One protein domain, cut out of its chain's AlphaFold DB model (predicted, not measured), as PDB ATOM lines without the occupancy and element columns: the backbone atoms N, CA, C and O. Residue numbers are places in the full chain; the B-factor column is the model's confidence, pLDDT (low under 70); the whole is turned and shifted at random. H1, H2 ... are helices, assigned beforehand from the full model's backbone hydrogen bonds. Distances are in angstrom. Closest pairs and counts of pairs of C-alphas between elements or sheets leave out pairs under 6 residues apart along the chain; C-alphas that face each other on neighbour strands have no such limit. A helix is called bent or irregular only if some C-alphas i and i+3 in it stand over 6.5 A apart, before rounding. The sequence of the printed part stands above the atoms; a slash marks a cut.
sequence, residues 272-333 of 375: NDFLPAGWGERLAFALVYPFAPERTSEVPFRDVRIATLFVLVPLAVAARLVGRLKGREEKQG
ATOM      1  N   ASN A 272     147.947 169.308 143.495       79.31
ATOM      2  CA  ASN A 272     147.205 168.215 144.136       79.31
ATOM      3  C   ASN A 272     146.404 167.365 143.133       79.31
ATOM      4  O   ASN A 272     145.886 166.320 143.524       79.31
ATOM      5  N   ASP A 273     146.333 167.776 141.865       81.06
ATOM      6  CA  ASP A 273     145.392 167.237 140.870       81.06
ATOM      7  C   ASP A 273     145.641 165.763 140.517       81.06
ATOM      8  O   ASP A 273     144.705 165.016 140.244       81.06
ATOM      9  N   PHE A 274     146.898 165.319 140.596       83.31
ATOM     10  CA  PHE A 274     147.319 163.960 140.229       83.31
ATOM     11  C   PHE A 274     147.785 163.124 141.429       83.31
ATOM     12  O   PHE A 274     148.459 162.102 141.270       83.31
ATOM     13  N   LEU A 275     147.480 163.561 142.658       83.56
ATOM     14  CA  LEU A 275     147.940 162.865 143.855       83.56
ATOM     15  C   LEU A 275     147.015 161.693 144.226       83.56
ATOM     16  O   LEU A 275     145.828 161.902 144.473       83.56
ATOM     17  N   PRO A 276     147.554 160.471 144.387       85.81
ATOM     18  CA  PRO A 276     146.788 159.350 144.922       85.81
ATOM     19  C   PRO A 276     146.320 159.607 146.365       85.81
ATOM     20  O   PRO A 276     147.111 159.979 147.248       85.81
ATOM     21  N   ALA A 277     145.035 159.350 146.620       82.12
ATOM     22  CA  ALA A 277     144.358 159.712 147.862       82.12
ATOM     23  C   ALA A 277     144.722 158.776 149.030       82.12
ATOM     24  O   ALA A 277     144.926 159.235 150.156       82.12
ATOM     25  N   GLY A 278     144.844 157.465 148.773       87.19
ATOM     26  CA  GLY A 278     145.066 156.442 149.806       87.19
ATOM     27  C   GLY A 278     146.403 155.696 149.707       87.19
ATOM     28  O   GLY A 278     146.990 155.570 148.638       87.19
ATOM     29  N   TRP A 279     146.882 155.121 150.818       88.81
ATOM     30  CA  TRP A 279     148.142 154.351 150.850       88.81
ATOM     31  C   TRP A 279     148.163 153.143 149.905       88.81
ATOM     32  O   TRP A 279     149.182 152.888 149.266       88.81
ATOM     33  N   GLY A 280     147.046 152.417 149.787       89.38
ATOM     34  CA  GLY A 280     146.939 151.292 148.850       89.38
ATOM     35  C   GLY A 280     147.062 151.745 147.396       89.38
ATOM     36  O   GLY A 280     147.779 151.133 146.611       89.38
ATOM     37  N   GLU A 281     146.438 152.876 147.066       88.38
ATOM     38  CA  GLU A 281     146.551 153.501 145.753       88.38
ATOM     39  C   GLU A 281     147.982 153.969 145.488       88.38
ATOM     40  O   GLU A 281     148.500 153.682 144.421       88.38
ATOM     41  N   ARG A 282     148.664 154.584 146.466       89.00
ATOM     42  CA  ARG A 282     150.078 154.994 146.348       89.00
ATOM     43  C   ARG A 282     151.001 153.828 146.010       89.00
ATOM     44  O   ARG A 282     151.889 153.975 145.179       89.00
ATOM     45  N   LEU A 283     150.787 152.672 146.642       87.69
ATOM     46  CA  LEU A 283     151.568 151.462 146.372       87.69
ATOM     47  C   LEU A 283     151.235 150.854 145.007       87.69
ATOM     48  O   LEU A 283     152.132 150.389 144.311       87.69
ATOM     49  N   ALA A 284     149.964 150.866 144.611       89.69
ATOM     50  CA  ALA A 284     149.526 150.350 143.318       89.69
ATOM     51  C   ALA A 284     149.729 151.347 142.163       89.69
ATOM     52  O   ALA A 284     149.595 150.962 141.005       89.69
ATOM     53  N   PHE A 285     150.058 152.611 142.445       89.00
ATOM     54  CA  PHE A 285     149.996 153.710 141.479       89.00
ATOM     55  C   PHE A 285     150.849 153.450 140.235       89.00
ATOM     56  O   PHE A 285     150.386 153.622 139.109       89.00
ATOM     57  N   ALA A 286     152.056 152.912 140.437       87.69
ATOM     58  CA  ALA A 286     152.969 152.529 139.362       87.69
ATOM     59  C   ALA A 286     152.413 151.425 138.439       87.69
ATOM     60  O   ALA A 286     152.841 151.320 137.292       87.69
ATOM     61  N   LEU A 287     151.470 150.606 138.922       90.38
ATOM     62  CA  LEU A 287     150.775 149.566 138.152       90.38
ATOM     63  C   LEU A 287     149.510 150.094 137.469       90.38
ATOM     64  O   LEU A 287     149.085 149.534 136.463       90.38
ATOM     65  N   VAL A 288     148.909 151.148 138.022       87.50
ATOM     66  CA  VAL A 288     147.652 151.734 137.547       87.50
ATOM     67  C   VAL A 288     147.895 152.700 136.395       87.50
ATOM     68  O   VAL A 288     147.233 152.596 135.363       87.50
ATOM     69  N   TYR A 289     148.852 153.619 136.538       85.25
ATOM     70  CA  TYR A 289     148.994 154.729 135.597       85.25
ATOM     71  C   TYR A 289     149.276 154.318 134.131       85.25
ATOM     72  O   TYR A 289     148.778 155.006 133.244       85.25
ATOM     73  N   PRO A 290     149.948 153.188 133.791       87.62
ATOM     74  CA  PRO A 290     150.123 152.804 132.384       87.62
ATOM     75  C   PRO A 290     148.817 152.423 131.678       87.62
ATOM     76  O   PRO A 290     148.811 152.236 130.459       87.62
ATOM     77  N   PHE A 291     147.737 152.232 132.435       88.12
ATOM     78  CA  PHE A 291     146.406 151.896 131.931       88.12
ATOM     79  C   PHE A 291     145.372 152.996 132.207       88.12
ATOM     80  O   PHE A 291     144.251 152.880 131.725       88.12
ATOM     81  N   ALA A 292     145.752 154.033 132.956       87.94
ATOM     82  CA  ALA A 292     144.930 155.191 133.302       87.94
ATOM     83  C   ALA A 292     145.819 156.455 133.392       87.94
ATOM     84  O   ALA A 292     146.024 156.987 134.490       87.94
ATOM     85  N   PRO A 293     146.455 156.879 132.282       84.19
ATOM     86  CA  PRO A 293     147.460 157.945 132.291       84.19
ATOM     87  C   PRO A 293     146.921 159.327 132.666       84.19
ATOM     88  O   PRO A 293     147.665 160.142 133.211       84.19
ATOM     89  N   GLU A 294     145.626 159.561 132.474       86.12
ATOM     90  CA  GLU A 294     144.908 160.764 132.906       86.12
ATOM     91  C   GLU A 294     144.956 160.987 134.426       86.12
ATOM     92  O   GLU A 294     144.716 162.088 134.909       86.12
ATOM     93  N   ARG A 295     145.313 159.956 135.202       84.56
ATOM     94  CA  ARG A 295     145.551 160.072 136.648       84.56
ATOM     95  C   ARG A 295     146.912 160.670 136.996       84.56
ATOM     96  O   ARG A 295     147.177 160.893 138.173       84.56
ATOM     97  N   THR A 296     147.785 160.863 136.008       80.19
ATOM     98  CA  THR A 296     149.168 161.331 136.199       80.19
ATOM     99  C   THR A 296     149.531 162.576 135.408       80.19
ATOM    100  O   THR A 296     150.509 163.227 135.760       80.19
ATOM    101  N   SER A 297     148.808 162.882 134.333       82.69
ATOM    102  CA  SER A 297     149.098 164.015 133.456       82.69
ATOM    103  C   SER A 297     147.852 164.404 132.670       82.69
ATOM    104  O   SER A 297     147.011 163.549 132.381       82.69
ATOM    105  N   GLU A 298     147.759 165.671 132.264       82.69
ATOM    106  CA  GLU A 298     146.777 166.118 131.276       82.69
ATOM    107  C   GLU A 298     147.013 165.530 129.872       82.69
ATOM    108  O   GLU A 298     146.086 165.489 129.059       82.69
ATOM    109  N   VAL A 299     148.228 165.049 129.576       81.88
ATOM    110  CA  VAL A 299     148.569 164.445 128.285       81.88
ATOM    111  C   VAL A 299     148.484 162.921 128.388       81.88
ATOM    112  O   VAL A 299     149.160 162.318 129.224       81.88
ATOM    113  N   PRO A 300     147.707 162.246 127.522       81.81
ATOM    114  CA  PRO A 300     147.651 160.795 127.523       81.81
ATOM    115  C   PRO A 300     148.966 160.210 126.997       81.81
ATOM    116  O   PRO A 300     149.391 160.483 125.875       81.81
ATOM    117  N   PHE A 301     149.586 159.334 127.781       83.56
ATOM    118  CA  PHE A 301     150.750 158.554 127.363       83.56
ATOM    119  C   PHE A 301     150.661 157.134 127.916       83.56
ATOM    120  O   PHE A 301     149.907 156.857 128.839       83.56
ATOM    121  N   ARG A 302     151.422 156.190 127.363       86.88
ATOM    122  CA  ARG A 302     151.432 154.815 127.872       86.88
ATOM    123  C   ARG A 302     152.843 154.280 127.960       86.88
ATOM    124  O   ARG A 302     153.532 154.173 126.951       86.88
ATOM    125  N   ASP A 303     153.240 153.878 129.164       88.50
ATOM    126  CA  ASP A 303     154.533 153.243 129.394       88.50
ATOM    127  C   ASP A 303     154.443 152.089 130.400       88.50
ATOM    128  O   ASP A 303     154.441 152.273 131.613       88.50
ATOM    129  N   VAL A 304     154.388 150.857 129.891       91.25
ATOM    130  CA  VAL A 304     154.308 149.644 130.726       91.25
ATOM    131  C   VAL A 304     155.643 149.272 131.379       91.25
ATOM    132  O   VAL A 304     155.683 148.380 132.234       91.25
ATOM    133  N   ARG A 305     156.752 149.924 130.999       90.56
ATOM    134  CA  ARG A 305     158.079 149.609 131.546       90.56
ATOM    135  C   ARG A 305     158.164 149.956 133.020       90.56
ATOM    136  O   ARG A 305     158.754 149.184 133.768       90.56
ATOM    137  N   ILE A 306     157.550 151.056 133.452       86.62
ATOM    138  CA  ILE A 306     157.579 151.456 134.865       86.62
ATOM    139  C   ILE A 306     156.849 150.418 135.719       86.62
ATOM    140  O   ILE A 306     157.441 149.927 136.675       86.62
ATOM    141  N   ALA A 307     155.642 149.987 135.331       90.56
ATOM    142  CA  ALA A 307     154.941 148.897 136.020       90.56
ATOM    143  C   ALA A 307     155.768 147.605 136.039       90.56
ATOM    144  O   ALA A 307     155.874 146.937 137.066       90.56
ATOM    145  N   THR A 308     156.410 147.279 134.916       91.25
ATOM    146  CA  THR A 308     157.264 146.091 134.810       91.25
ATOM    147  C   THR A 308     158.443 146.173 135.785       91.25
ATOM    148  O   THR A 308     158.683 145.233 136.539       91.25
ATOM    149  N   LEU A 309     159.157 147.301 135.838       90.25
ATOM    150  CA  LEU A 309     160.280 147.506 136.759       90.25
ATOM    151  C   LEU A 309     159.828 147.553 138.223       90.25
ATOM    152  O   LEU A 309     160.524 147.017 139.086       90.25
ATOM    153  N   PHE A 310     158.651 148.116 138.493       90.56
ATOM    154  CA  PHE A 310     158.050 148.163 139.824       90.56
ATOM    155  C   PHE A 310     157.776 146.763 140.391       90.56
ATOM    156  O   PHE A 310     157.871 146.562 141.597       90.56
ATOM    157  N   VAL A 311     157.511 145.775 139.530       91.94
ATOM    158  CA  VAL A 311     157.367 144.363 139.919       91.94
ATOM    159  C   VAL A 311     158.714 143.634 139.926       91.94
ATOM    160  O   VAL A 311     159.053 142.947 140.892       91.94
ATOM    161  N   LEU A 312     159.511 143.771 138.864       92.88
ATOM    162  CA  LEU A 312     160.737 142.990 138.688       92.88
ATOM    163  C   LEU A 312     161.836 143.351 139.694       92.88
ATOM    164  O   LEU A 312     162.568 142.459 140.122       92.88
ATOM    165  N   VAL A 313     161.969 144.622 140.088       90.19
ATOM    166  CA  VAL A 313     163.021 145.044 141.027       90.19
ATOM    167  C   VAL A 313     162.814 144.421 142.417       90.19
ATOM    168  O   VAL A 313     163.743 143.758 142.890       90.19
ATOM    169  N   PRO A 314     161.634 144.523 143.067       91.19
ATOM    170  CA  PRO A 314     161.375 143.822 144.324       91.19
ATOM    171  C   PRO A 314     161.551 142.305 144.223       91.19
ATOM    172  O   PRO A 314     162.163 141.706 145.108       91.19
ATOM    173  N   LEU A 315     161.089 141.679 143.133       93.25
ATOM    174  CA  LEU A 315     161.266 140.239 142.915       93.25
ATOM    175  C   LEU A 315     162.745 139.850 142.813       93.25
ATOM    176  O   LEU A 315     163.166 138.864 143.417       93.25
ATOM    177  N   ALA A 316     163.556 140.636 142.103       88.81
ATOM    178  CA  ALA A 316     164.994 140.412 142.001       88.81
ATOM    179  C   ALA A 316     165.697 140.570 143.361       88.81
ATOM    180  O   ALA A 316     166.581 139.776 143.702       88.81
ATOM    181  N   VAL A 317     165.290 141.558 144.167       87.75
ATOM    182  CA  VAL A 317     165.789 141.740 145.539       87.75
ATOM    183  C   VAL A 317     165.410 140.544 146.414       87.75
ATOM    184  O   VAL A 317     166.288 139.965 147.056       87.75
ATOM    185  N   ALA A 318     164.145 140.118 146.395       91.00
ATOM    186  CA  ALA A 318     163.662 138.968 147.156       91.00
ATOM    187  C   ALA A 318     164.392 137.674 146.760       91.00
ATOM    188  O   ALA A 318     164.911 136.967 147.625       91.00
ATOM    189  N   ALA A 319     164.530 137.403 145.458       89.94
ATOM    190  CA  ALA A 319     165.268 136.248 144.949       89.94
ATOM    191  C   ALA A 319     166.731 136.250 145.421       89.94
ATOM    192  O   ALA A 319     167.260 135.216 145.839       89.94
ATOM    193  N   ARG A 320     167.385 137.419 145.429       86.06
ATOM    194  CA  ARG A 320     168.757 137.566 145.928       86.06
ATOM    195  C   ARG A 320     168.864 137.326 147.434       86.06
ATOM    196  O   ARG A 320     169.840 136.720 147.877       86.06
ATOM    197  N   LEU A 321     167.899 137.799 148.221       86.75
ATOM    198  CA  LEU A 321     167.861 137.568 149.667       86.75
ATOM    199  C   LEU A 321     167.667 136.080 149.980       86.75
ATOM    200  O   LEU A 321     168.451 135.521 150.743       86.75
ATOM    201  N   VAL A 322     166.720 135.414 149.315       89.31
ATOM    202  CA  VAL A 322     166.491 133.965 149.456       89.31
ATOM    203  C   VAL A 322     167.734 133.168 149.054       89.31
ATOM    204  O   VAL A 322     168.149 132.267 149.781       89.31
ATOM    205  N   GLY A 323     168.384 133.525 147.941       84.31
ATOM    206  CA  GLY A 323     169.629 132.882 147.510       84.31
ATOM    207  C   GLY A 323     170.772 133.033 148.525       84.31
ATOM    208  O   GLY A 323     171.533 132.093 148.745       84.31
ATOM    209  N   ARG A 324     170.872 134.189 149.198       80.88
ATOM    210  CA  ARG A 324     171.862 134.418 150.267       80.88
ATOM    211  C   ARG A 324     171.584 133.597 151.524       80.88
ATOM    212  O   ARG A 324     172.543 133.154 152.151       80.88
ATOM    213  N   LEU A 325     170.317 133.416 151.894       80.38
ATOM    214  CA  LEU A 325     169.928 132.596 153.045       80.38
ATOM    215  C   LEU A 325     170.251 131.119 152.787       80.38
ATOM    216  O   LEU A 325     170.987 130.521 153.567       80.38
ATOM    217  N   LYS A 326     169.850 130.586 151.626       78.94
ATOM    218  CA  LYS A 326     170.162 129.202 151.224       78.94
ATOM    219  C   LYS A 326     171.669 128.937 151.133       78.94
ATOM    220  O   LYS A 326     172.159 127.940 151.648       78.94
ATOM    221  N   GLY A 327     172.437 129.865 150.551       70.75
ATOM    222  CA  GLY A 327     173.899 129.742 150.473       70.75
ATOM    223  C   GLY A 327     174.624 129.878 151.823       70.75
ATOM    224  O   GLY A 327     175.770 129.442 151.946       70.75
ATOM    225  N   ARG A 328     173.990 130.481 152.842       62.44
ATOM    226  CA  ARG A 328     174.494 130.501 154.227       62.44
ATOM    227  C   ARG A 328     174.204 129.187 154.944       62.44
ATOM    228  O   ARG A 328     175.114 128.669 155.583       62.44
ATOM    229  N   GLU A 329     173.003 128.635 154.780       59.47
ATOM    230  CA  GLU A 329     172.628 127.321 155.319       59.47
ATOM    231  C   GLU A 329     173.498 126.203 154.739       59.47
ATOM    232  O   GLU A 329     173.995 125.368 155.482       59.47
ATOM    233  N   GLU A 330     173.789 126.225 153.437       59.00
ATOM    234  CA  GLU A 330     174.643 125.218 152.794       59.00
ATOM    235  C   GLU A 330     176.119 125.323 153.238       59.00
ATOM    236  O   GLU A 330     176.804 124.312 153.417       59.00
ATOM    237  N   LYS A 331     176.613 126.544 153.501       55.44
ATOM    238  CA  LYS A 331     177.944 126.767 154.100       55.44
ATOM    239  C   LYS A 331     178.004 126.362 155.574       55.44
ATOM    240  O   LYS A 331     179.029 125.835 155.993       55.44
ATOM    241  N   GLN A 332     176.939 126.583 156.346       54.03
ATOM    242  CA  GLN A 332     176.841 126.115 157.732       54.03
ATOM    243  C   GLN A 332     176.682 124.591 157.803       54.03
ATOM    244  O   GLN A 332     177.359 123.962 158.607       54.03
ATOM    245  N   GLY A 333     175.912 123.973 156.904       49.16
ATOM    246  CA  GLY A 333     175.778 122.518 156.789       49.16
ATOM    247  C   GLY A 333     177.081 121.817 156.387       49.16
ATOM    248  O   GLY A 333     177.380 120.746 156.900       49.16
TER     249      GLY A 333
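Overview. This is residues 272 to 333 of the 375 residues of an uncharacterized protein of Rhodospirillaceae bacterium (UniProt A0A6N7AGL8). A small head holds the short helix H1 and the looped link of residues 292 to 303, and from it the long helix H2 sticks out as an arm with residues 312 to 333. This arm makes most of the length. The printed part has 62 residues with two named helices, H1 then H2, and no named strand: all helix. It is extended, with a radius of gyration of the C-alphas of 17.6 A and spans of 58 by 23 by 13 A.

Along the chain. H1, residues 279 to 291, begins at C-alpha 279 (148.142, 154.351, 150.850) and is 19.2 A long. It is irregular: C-alphas 283 and 286 are 7.2 A apart. H2, residues 304 to 333, is 43.3 A long and ends at C-alpha 333 (175.778, 122.518, 156.789).

Arrangement. H1, with residues 286 to 290 alone, touches residues 304 to 310 of H2; the closest C-alphas, those of Leu 287 and Ala 307, are 4.7 A apart. They run opposite ways at a steep tilt of 58 degrees. O i to N i+4 pairs within hydrogen-bond range number 5 of 9 in H1 and 25 of 26 in H2.

Size, cuts and confidence. The farthest C-alphas, of Glu 298 and Gly 333, are 58.2 A apart. The printed part has no cut. The 12-residue link is long. Confidence is low, under 70, at residues 328 to 333.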